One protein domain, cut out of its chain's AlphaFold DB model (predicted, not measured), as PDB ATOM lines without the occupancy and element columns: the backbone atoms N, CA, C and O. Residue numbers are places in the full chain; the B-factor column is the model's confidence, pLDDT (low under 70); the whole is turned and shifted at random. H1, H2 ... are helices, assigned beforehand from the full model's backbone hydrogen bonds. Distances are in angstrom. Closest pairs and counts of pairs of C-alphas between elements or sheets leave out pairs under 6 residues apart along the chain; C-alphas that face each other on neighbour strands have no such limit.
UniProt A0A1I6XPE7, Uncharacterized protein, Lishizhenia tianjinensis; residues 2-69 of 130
ATOM      1  N   ILE A   2      57.558 -15.849  39.188       63.75
ATOM      2  CA  ILE A   2      56.524 -16.421  38.295       63.75
ATOM      3  C   ILE A   2      56.612 -17.954  38.125       63.75
ATOM      4  O   ILE A   2      55.594 -18.635  38.067       63.75
ATOM      5  N   THR A   3      57.817 -18.528  38.130       66.62
ATOM      6  CA  THR A   3      58.035 -19.982  38.009       66.62
ATOM      7  C   THR A   3      57.497 -20.801  39.185       66.62
ATOM      8  O   THR A   3      57.094 -21.942  38.984       66.62
ATOM      9  N   LYS A   4      57.419 -20.227  40.394       64.81
ATOM     10  CA  LYS A   4      56.843 -20.914  41.566       64.81
ATOM     11  C   LYS A   4      55.312 -20.960  41.518       64.81
ATOM     12  O   LYS A   4      54.718 -21.905  42.022       64.81
ATOM     13  N   ILE A   5      54.682 -19.978  40.870       67.69
ATOM     14  CA  ILE A   5      53.220 -19.900  40.721       67.69
ATOM     15  C   ILE A   5      52.727 -20.970  39.735       67.69
ATOM     16  O   ILE A   5      51.720 -21.623  39.991       67.69
ATOM     17  N   LYS A   6      53.487 -21.231  38.662       65.62
ATOM     18  CA  LYS A   6      53.142 -22.226  37.629       65.62
ATOM     19  C   LYS A   6      53.045 -23.674  38.135       65.62
ATOM     20  O   LYS A   6      52.282 -24.454  37.577       65.62
ATOM     21  N   HIS A   7      53.790 -24.034  39.181       71.50
ATOM     22  CA  HIS A   7      53.774 -25.384  39.766       71.50
ATOM     23  C   HIS A   7      52.992 -25.473  41.080       71.50
ATOM     24  O   HIS A   7      53.017 -26.509  41.744       71.50
ATOM     25  N   SER A   8      52.279 -24.411  41.456       81.31
ATOM     26  CA  SER A   8      51.499 -24.397  42.685       81.31
ATOM     27  C   SER A   8      50.246 -25.263  42.540       81.31
ATOM     28  O   SER A   8      49.400 -25.023  41.676       81.31
ATOM     29  N   THR A   9      50.108 -26.262  43.411       82.38
ATOM     30  CA  THR A   9      48.900 -27.095  43.513       82.38
ATOM     31  C   THR A   9      47.672 -26.252  43.837       82.38
ATOM     32  O   THR A   9      46.610 -26.489  43.272       82.38
ATOM     33  N   PHE A  10      47.832 -25.206  44.652       86.75
ATOM     34  CA  PHE A  10      46.773 -24.246  44.961       86.75
ATOM     35  C   PHE A  10      46.190 -23.596  43.702       86.75
ATOM     36  O   PHE A  10      44.975 -23.530  43.544       86.75
ATOM     37  N   PHE A  11      47.046 -23.169  42.772       85.88
ATOM     38  CA  PHE A  11      46.593 -22.506  41.550       85.88
ATOM     39  C   PHE A  11      45.809 -23.472  40.651       85.88
ATOM     40  O   PHE A  11      44.814 -23.078  40.055       85.88
ATOM     41  N   LYS A  12      46.184 -24.760  40.619       84.38
ATOM     42  CA  LYS A  12      45.407 -25.799  39.920       84.38
ATOM     43  C   LYS A  12      44.001 -25.947  40.507       84.38
ATOM     44  O   LYS A  12      43.037 -25.948  39.751       84.38
ATOM     45  N   PHE A  13      43.880 -26.025  41.833       89.62
ATOM     46  CA  PHE A  13      42.571 -26.100  42.492       89.62
ATOM     47  C   PHE A  13      41.734 -24.844  42.255       89.62
ATOM     48  O   PHE A  13      40.548 -24.954  41.970       89.62
ATOM     49  N   PHE A  14      42.354 -23.665  42.303       90.19
ATOM     50  CA  PHE A  14      41.685 -22.402  42.014       90.19
ATOM     51  C   PHE A  14      41.095 -22.369  40.595       90.19
ATOM     52  O   PHE A  14      39.945 -21.971  40.421       90.19
ATOM     53  N   TRP A  15      41.841 -22.837  39.589       87.94
ATOM     54  CA  TRP A  15      41.343 -22.910  38.213       87.94
ATOM     55  C   TRP A  15      40.214 -23.917  38.041       87.94
ATOM     56  O   TRP A  15      39.223 -23.596  37.395       87.94
ATOM     57  N   VAL A  16      40.324 -25.103  38.643       88.81
ATOM     58  CA  VAL A  16      39.246 -26.105  38.603       88.81
ATOM     59  C   VAL A  16      37.986 -25.577  39.292       88.81
ATOM     60  O   VAL A  16      36.889 -25.739  38.770       88.81
ATOM     61  N   PHE A  17      38.132 -24.896  40.428       88.75
ATOM     62  CA  PHE A  17      37.007 -24.287  41.133       88.75
ATOM     63  C   PHE A  17      36.360 -23.165  40.316       88.75
ATOM     64  O   PHE A  17      35.140 -23.114  40.202       88.75
ATOM     65  N   THR A  18      37.170 -22.302  39.699       85.81
ATOM     66  CA  THR A  18      36.678 -21.227  38.825       85.81
ATOM     67  C   THR A  18      35.963 -21.796  37.601       85.81
ATOM     68  O   THR A  18      34.912 -21.290  37.226       85.81
ATOM     69  N   LEU A  19      36.483 -22.877  37.012       84.81
ATOM     70  CA  LEU A  19      35.836 -23.589  35.911       84.81
ATOM     71  C   LEU A  19      34.475 -24.150  36.339       84.81
ATOM     72  O   LEU A  19      33.484 -23.927  35.655       84.81
ATOM     73  N   LEU A  20      34.410 -24.823  37.489       81.19
ATOM     74  CA  LEU A  20      33.161 -25.377  38.015       81.19
ATOM     75  C   LEU A  20      32.136 -24.278  38.338       81.19
ATOM     76  O   LEU A  20      30.948 -24.431  38.074       81.19
ATOM     77  N   TYR A  21      32.598 -23.150  38.876       80.38
ATOM     78  CA  TYR A  21      31.768 -21.980  39.146       80.38
ATOM     79  C   TYR A  21      31.218 -21.347  37.862       80.38
ATOM     80  O   TYR A  21      30.040 -21.016  37.802       80.38
ATOM     81  N   MET A  22      32.045 -21.225  36.820       76.31
ATOM     82  CA  MET A  22      31.616 -20.710  35.516       76.31
ATOM     83  C   MET A  22      30.616 -21.647  34.834       76.31
ATOM     84  O   MET A  22      29.651 -21.170  34.250       76.31
ATOM     85  N   ILE A  23      30.785 -22.966  34.971       69.69
ATOM     86  CA  ILE A  23      29.801 -23.949  34.492       69.69
ATOM     87  C   ILE A  23      28.450 -23.761  35.198       69.69
ATOM     88  O   ILE A  23      27.426 -23.792  34.528       69.69
ATOM     89  N   ASN A  24      28.433 -23.501  36.512       66.69
ATOM     90  CA  ASN A  24      27.187 -23.247  37.250       66.69
ATOM     91  C   ASN A  24      26.446 -21.977  36.803       66.69
ATOM     92  O   ASN A  24      25.231 -21.922  36.932       66.69
ATOM     93  N   ILE A  25      27.157 -20.956  36.314       64.12
ATOM     94  CA  ILE A  25      26.543 -19.711  35.809       64.12
ATOM     95  C   ILE A  25      26.158 -19.837  34.328       64.12
ATOM     96  O   ILE A  25      25.338 -19.074  33.838       64.12
ATOM     97  N   SER A  26      26.735 -20.806  33.617       60.53
ATOM     98  CA  SER A  26      26.437 -21.081  32.210       60.53
ATOM     99  C   SER A  26      25.138 -21.867  32.002       60.53
ATOM    100  O   SER A  26      24.826 -22.185  30.859       60.53
ATOM    101  N   VAL A  27      24.430 -22.241  33.069       61.25
ATOM    102  CA  VAL A  27      23.095 -22.838  32.975       61.25
ATOM    103  C   VAL A  27      22.098 -21.696  33.040       61.25
ATOM    104  O   VAL A  27      22.079 -20.981  34.047       61.25
ATOM    105  N   ASP A  28      21.313 -21.510  31.979       57.81
ATOM    106  CA  ASP A  28      20.315 -20.452  31.971       57.81
ATOM    107  C   ASP A  28      19.309 -20.680  33.107       57.81
ATOM    108  O   ASP A  28      18.843 -21.793  33.375       57.81
ATOM    109  N   SER A  29      19.043 -19.621  33.863       58.31
ATOM    110  CA  SER A  29      18.049 -19.674  34.922       58.31
ATOM    111  C   SER A  29      16.718 -19.308  34.303       58.31
ATOM    112  O   SER A  29      16.613 -18.219  33.751       58.31
ATOM    113  N   LYS A  30      15.711 -20.174  34.458       58.69
ATOM    114  CA  LYS A  30      14.344 -19.952  33.967       58.69
ATOM    115  C   LYS A  30      13.947 -18.475  34.043       58.69
ATOM    116  O   LYS A  30      13.835 -17.951  35.157       58.69
ATOM    117  N   ASP A  31      13.706 -17.844  32.891       59.47
ATOM    118  CA  ASP A  31      13.286 -16.446  32.851       59.47
ATOM    119  C   ASP A  31      11.932 -16.314  33.570       59.47
ATOM    120  O   ASP A  31      10.920 -16.881  33.139       59.47
ATOM    121  N   PRO A  32      11.857 -15.578  34.694       59.91
ATOM    122  CA  PRO A  32      10.586 -15.327  35.357       59.91
ATOM    123  C   PRO A  32       9.626 -14.463  34.514       59.91
ATOM    124  O   PRO A  32       8.455 -14.350  34.879       59.91
ATOM    125  N   ASN A  33      10.091 -13.855  33.416       56.50
ATOM    126  CA  ASN A  33       9.336 -12.989  32.512       56.50
ATOM    127  C   ASN A  33       9.328 -13.479  31.046       56.50
ATOM    128  O   ASN A  33       9.346 -12.641  30.143       56.50
ATOM    129  N   ALA A  34       9.154 -14.787  30.823       57.78
ATOM    130  CA  ALA A  34       8.950 -15.481  29.531       57.78
ATOM    131  C   ALA A  34       7.869 -14.902  28.568       57.78
ATOM    132  O   ALA A  34       7.554 -15.446  27.518       57.78
ATOM    133  N   PHE A  35       7.237 -13.775  28.901       57.19
ATOM    134  CA  PHE A  35       6.214 -13.120  28.081       57.19
ATOM    135  C   PHE A  35       6.780 -12.234  26.956       57.19
ATOM    136  O   PHE A  35       6.007 -11.546  26.280       57.19
ATOM    137  N   ARG A  36       8.104 -12.156  26.770       55.88
ATOM    138  CA  ARG A  36       8.725 -11.202  25.841       55.88
ATOM    139  C   ARG A  36       9.673 -11.874  24.856       55.88
ATOM    140  O   ARG A  36      10.871 -11.859  25.068       55.88
ATOM    141  N   VAL A  37       9.097 -12.248  23.712       56.69
ATOM    142  CA  VAL A  37       9.785 -12.622  22.465       56.69
ATOM    143  C   VAL A  37      10.638 -13.877  22.619       56.69
ATOM    144  O   VAL A  37      11.750 -13.817  23.124       56.69
ATOM    145  N   HIS A  38      10.103 -14.983  22.105       59.09
ATOM    146  CA  HIS A  38      10.816 -16.243  21.951       59.09
ATOM    147  C   HIS A  38      12.121 -16.006  21.175       59.09
ATOM    148  O   HIS A  38      12.106 -15.405  20.091       59.09
ATOM    149  N   GLU A  39      13.252 -16.403  21.751       54.59
ATOM    150  CA  GLU A  39      14.518 -16.420  21.026       54.59
ATOM    151  C   GLU A  39      14.528 -17.600  20.053       54.59
ATOM    152  O   GLU A  39      14.102 -18.694  20.389       54.59
ATOM    153  N   ASP A  40      14.968 -17.380  18.813       60.81
ATOM    154  CA  ASP A  40      15.064 -18.456  17.821       60.81
ATOM    155  C   ASP A  40      16.223 -19.396  18.198       60.81
ATOM    156  O   ASP A  40      17.376 -19.182  17.808       60.81
ATOM    157  N   THR A  41      15.918 -20.419  18.999       58.28
ATOM    158  CA  THR A  41      16.859 -21.444  19.473       58.28
ATOM    159  C   THR A  41      17.038 -22.589  18.478       58.28
ATOM    160  O   THR A  41      17.853 -23.473  18.724       58.28
ATOM    161  N   SER A  42      16.406 -22.545  17.295       60.59
ATOM    162  CA  SER A  42      16.497 -23.610  16.275       60.59
ATOM    163  C   SER A  42      17.923 -23.915  15.792       60.59
ATOM    164  O   SER A  42      18.185 -24.962  15.196       60.59
ATOM    165  N   ILE A  43      18.852 -22.982  16.024       54.34
ATOM    166  CA  ILE A  43      20.282 -23.115  15.723       54.34
ATOM    167  C   ILE A  43      21.090 -23.466  16.983       54.34
ATOM    168  O   ILE A  43      22.147 -24.089  16.871       54.34
ATOM    169  N   ASN A  44      20.616 -23.074  18.169       60.78
ATOM    170  CA  ASN A  44      21.292 -23.267  19.449       60.78
ATOM    171  C   ASN A  44      20.463 -24.150  20.388       60.78
ATOM    172  O   ASN A  44      20.007 -23.704  21.432       60.78
ATOM    173  N   ASP A  45      20.336 -25.419  20.011       61.75
ATOM    174  CA  ASP A  45      19.636 -26.448  20.791       61.75
ATOM    175  C   ASP A  45      20.307 -26.782  22.139       61.75
ATOM    176  O   ASP A  45      19.745 -27.533  22.919       61.75
ATOM    177  N   GLN A  46      21.545 -26.328  22.371       61.97
ATOM    178  CA  GLN A  46      22.305 -26.593  23.599       61.97
ATOM    179  C   GLN A  46      22.463 -25.287  24.366       61.97
ATOM    180  O   GLN A  46      23.280 -24.434  24.009       61.97
ATOM    181  N   GLU A  47      21.691 -25.135  25.435       63.44
ATOM    182  CA  GLU A  47      21.619 -23.885  26.194       63.44
ATOM    183  C   GLU A  47      22.778 -23.762  27.193       63.44
ATOM    184  O   GLU A  47      23.186 -22.657  27.556       63.44
ATOM    185  N   SER A  48      23.374 -24.888  27.618       71.38
ATOM    186  CA  SER A  48      24.440 -24.876  28.627       71.38
ATOM    187  C   SER A  48      25.604 -25.835  28.369       71.38
ATOM    188  O   SER A  48      25.453 -26.961  27.901       71.38
ATOM    189  N   LEU A  49      26.810 -25.435  28.797       75.62
ATOM    190  CA  LEU A  49      27.997 -26.302  28.764       75.62
ATOM    191  C   LEU A  49      27.815 -27.581  29.605       75.62
ATOM    192  O   LEU A  49      28.438 -28.609  29.327       75.62
ATOM    193  N   LEU A  50      26.977 -27.512  30.642       77.44
ATOM    194  CA  LEU A  50      26.655 -28.653  31.488       77.44
ATOM    195  C   LEU A  50      25.819 -29.689  30.727       77.44
ATOM    196  O   LEU A  50      26.118 -30.878  30.816       77.44
ATOM    197  N   GLU A  51      24.843 -29.242  29.943       74.75
ATOM    198  CA  GLU A  51      24.046 -30.085  29.051       74.75
ATOM    199  C   GLU A  51      24.936 -30.798  28.028       74.75
ATOM    200  O   GLU A  51      24.896 -32.019  27.916       74.75
ATOM    201  N   ILE A  52      25.880 -30.092  27.396       76.69
ATOM    202  CA  ILE A  52      26.860 -30.727  26.496       76.69
ATOM    203  C   ILE A  52      27.635 -31.837  27.217       76.69
ATOM    204  O   ILE A  52      27.821 -32.938  26.691       76.69
ATOM    205  N   PHE A  53      28.105 -31.572  28.435       79.00
ATOM    206  CA  PHE A  53      28.904 -32.540  29.177       79.00
ATOM    207  C   PHE A  53      28.085 -33.761  29.623       79.00
ATOM    208  O   PHE A  53      28.546 -34.897  29.538       79.00
ATOM    209  N   VAL A  54      26.863 -33.560  30.095       81.00
ATOM    210  CA  VAL A  54      26.033 -34.654  30.612       81.00
ATOM    211  C   VAL A  54      25.380 -35.435  29.476       81.00
ATOM    212  O   VAL A  54      25.408 -36.665  29.475       81.00
ATOM    213  N   GLU A  55      24.864 -34.746  28.469       81.81
ATOM    214  CA  GLU A  55      24.104 -35.388  27.406       81.81
ATOM    215  C   GLU A  55      25.000 -35.921  26.296       81.81
ATOM    216  O   GLU A  55      24.840 -37.062  25.867       81.81
ATOM    217  N   LYS A  56      25.997 -35.141  25.852       76.50
ATOM    218  CA  LYS A  56      26.858 -35.546  24.728       76.50
ATOM    219  C   LYS A  56      28.084 -36.344  25.159       76.50
ATOM    220  O   LYS A  56      28.511 -37.221  24.414       76.50
ATOM    221  N   ILE A  57      28.664 -36.060  26.330       80.00
ATOM    222  CA  ILE A  57      29.871 -36.772  26.797       80.00
ATOM    223  C   ILE A  57      29.510 -37.972  27.674       80.00
ATOM    224  O   ILE A  57      30.063 -39.053  27.472       80.00
ATOM    225  N   LEU A  58      28.604 -37.807  28.641       83.19
ATOM    226  CA  LEU A  58      28.192 -38.907  29.521       83.19
ATOM    227  C   LEU A  58      27.057 -39.767  28.936       83.19
ATOM    228  O   LEU A  58      26.821 -40.862  29.445       83.19
ATOM    229  N   GLY A  59      26.407 -39.318  27.855       77.50
ATOM    230  CA  GLY A  59      25.378 -40.082  27.142       77.50
ATOM    231  C   GLY A  59      24.023 -40.125  27.852       77.50
ATOM    232  O   GLY A  59      23.215 -41.003  27.558       77.50
ATOM    233  N   PHE A  60      23.777 -39.223  28.807       79.50
ATOM    234  CA  PHE A  60      22.468 -39.079  29.440       79.50
ATOM    235  C   PHE A  60      21.590 -38.169  28.581       79.50
ATOM    236  O   PHE A  60      21.601 -36.960  28.756       79.50
ATOM    237  N   GLU A  61      20.860 -38.741  27.631       74.50
ATOM    238  CA  GLU A  61      19.948 -37.978  26.768       74.50
ATOM    239  C   GLU A  61      18.832 -37.295  27.587       74.50
ATOM    240  O   GLU A  61      18.221 -37.945  28.440       74.50
ATOM    241  N   ASN A  62      18.532 -36.019  27.296       69.69
ATOM    242  CA  ASN A  62      17.476 -35.220  27.945       69.69
ATOM    243  C   ASN A  62      17.627 -35.119  29.478       69.69
ATOM    244  O   ASN A  62      16.654 -35.234  30.230       69.69
ATOM    245  N   ALA A  63      18.860 -34.978  29.967       78.00
ATOM    246  CA  ALA A  63      19.141 -34.817  31.391       78.00
ATOM    247  C   ALA A  63      18.710 -33.438  31.909       78.00
ATOM    248  O   ALA A  63      18.374 -33.304  33.091       78.00
ATOM    249  N   PHE A  64      18.713 -32.433  31.035       71.88
ATOM    250  CA  PHE A  64      18.197 -31.102  31.312       71.88
ATOM    251  C   PHE A  64      16.932 -30.867  30.489       71.88
ATOM    252  O   PHE A  64      16.818 -31.310  29.353       71.88
ATOM    253  N   ALA A  65      15.935 -30.230  31.105       67.19
ATOM    254  CA  ALA A  65      14.717 -29.867  30.398       67.19
ATOM    255  C   ALA A  65      15.007 -28.638  29.535       67.19
ATOM    256  O   ALA A  65      15.365 -27.598  30.087       67.19
ATOM    257  N   GLU A  66      14.822 -28.770  28.224       61.38
ATOM    258  CA  GLU A  66      14.740 -27.639  27.301       61.38
ATOM    259  C   GLU A  66      13.523 -26.799  27.716       61.38
ATOM    260  O   GLU A  66      12.391 -27.301  27.774       61.38
ATOM    261  N   TYR A  67      13.744 -25.539  28.081       60.25
ATOM    262  CA  TYR A  67      12.652 -24.616  28.371       60.25
ATOM    263  C   TYR A  67      12.286 -23.882  27.088       60.25
ATOM    264  O   TYR A  67      12.427 -22.671  26.987       60.25
ATOM    265  N   ASP A  68      11.781 -24.645  26.119       55.38
ATOM    266  CA  ASP A  68      11.122 -24.104  24.938       55.38
ATOM    267  C   ASP A  68       9.917 -23.283  25.426       55.38
ATOM    268  O   ASP A  68       8.978 -23.824  26.032       55.38
ATOM    269  N   ASP A  69       9.968 -21.960  25.259       52.53
ATOM    270  CA  ASP A  69       8.845 -21.070  25.543       52.53
ATOM    271  C   ASP A  69       7.723 -21.426  24.563       52.53
ATOM    272  O   ASP A  69       7.648 -20.855  23.485       52.53
TER     273      ASP A  69
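AT A GLANCE: This is residues 2 to 69 of the 130 residues of an uncharacterized protein of Lishizhenia tianjinensis (UniProt A0A1I6XPE7). A long arm, residues 2 to 19, with H1 at its tip and much of H2 behind, sticks out from a loose body of H3 and long loops; H2 and H3 make a corner. The 68 printed residues have three named helices, H1, H2, H3 in that order, and no named strand: all helix, with under half of the residues in named elements. The whole is extended, radius of gyration of the C-alphas 17.0 A, spanning 52 by 29 by 19 A.

HOW THE PARTS SIT: Start at H1, residues 2 to 6, close to but not clearly touching H2, residues 9 to 25; their closest C-alphas, Ile 5 and Phe 11, are 7.2 A apart. With residues 23 to 24 alone, H2 only just touches H3, residues 49 to 57, by 3 pairs of C-alphas within 8 A, the closest Ile 23 and Leu 50 at 6.4 A. Their lines are about perpendicular, 85 degrees. In H1, H2 and H3 every O i to N i+4 pair is within hydrogen-bond range.

IN THESE COORDINATES: Find C-alpha 2 at (56.524, -16.421, 38.295), where H1 begins, 6.8 A long. H2 runs 24.8 A; H3, 10.8 A, ends at C-alpha 57, (29.871, -36.772, 26.797).

THE WHOLE: The farthest C-alphas, Thr 3 and Phe 35, are 53.2 A apart. The printed part has no cut; the link H2 to H3 is long. Confidence is under 70 at residues 2 to 6, 23 to 47, 62 and 65 to 69.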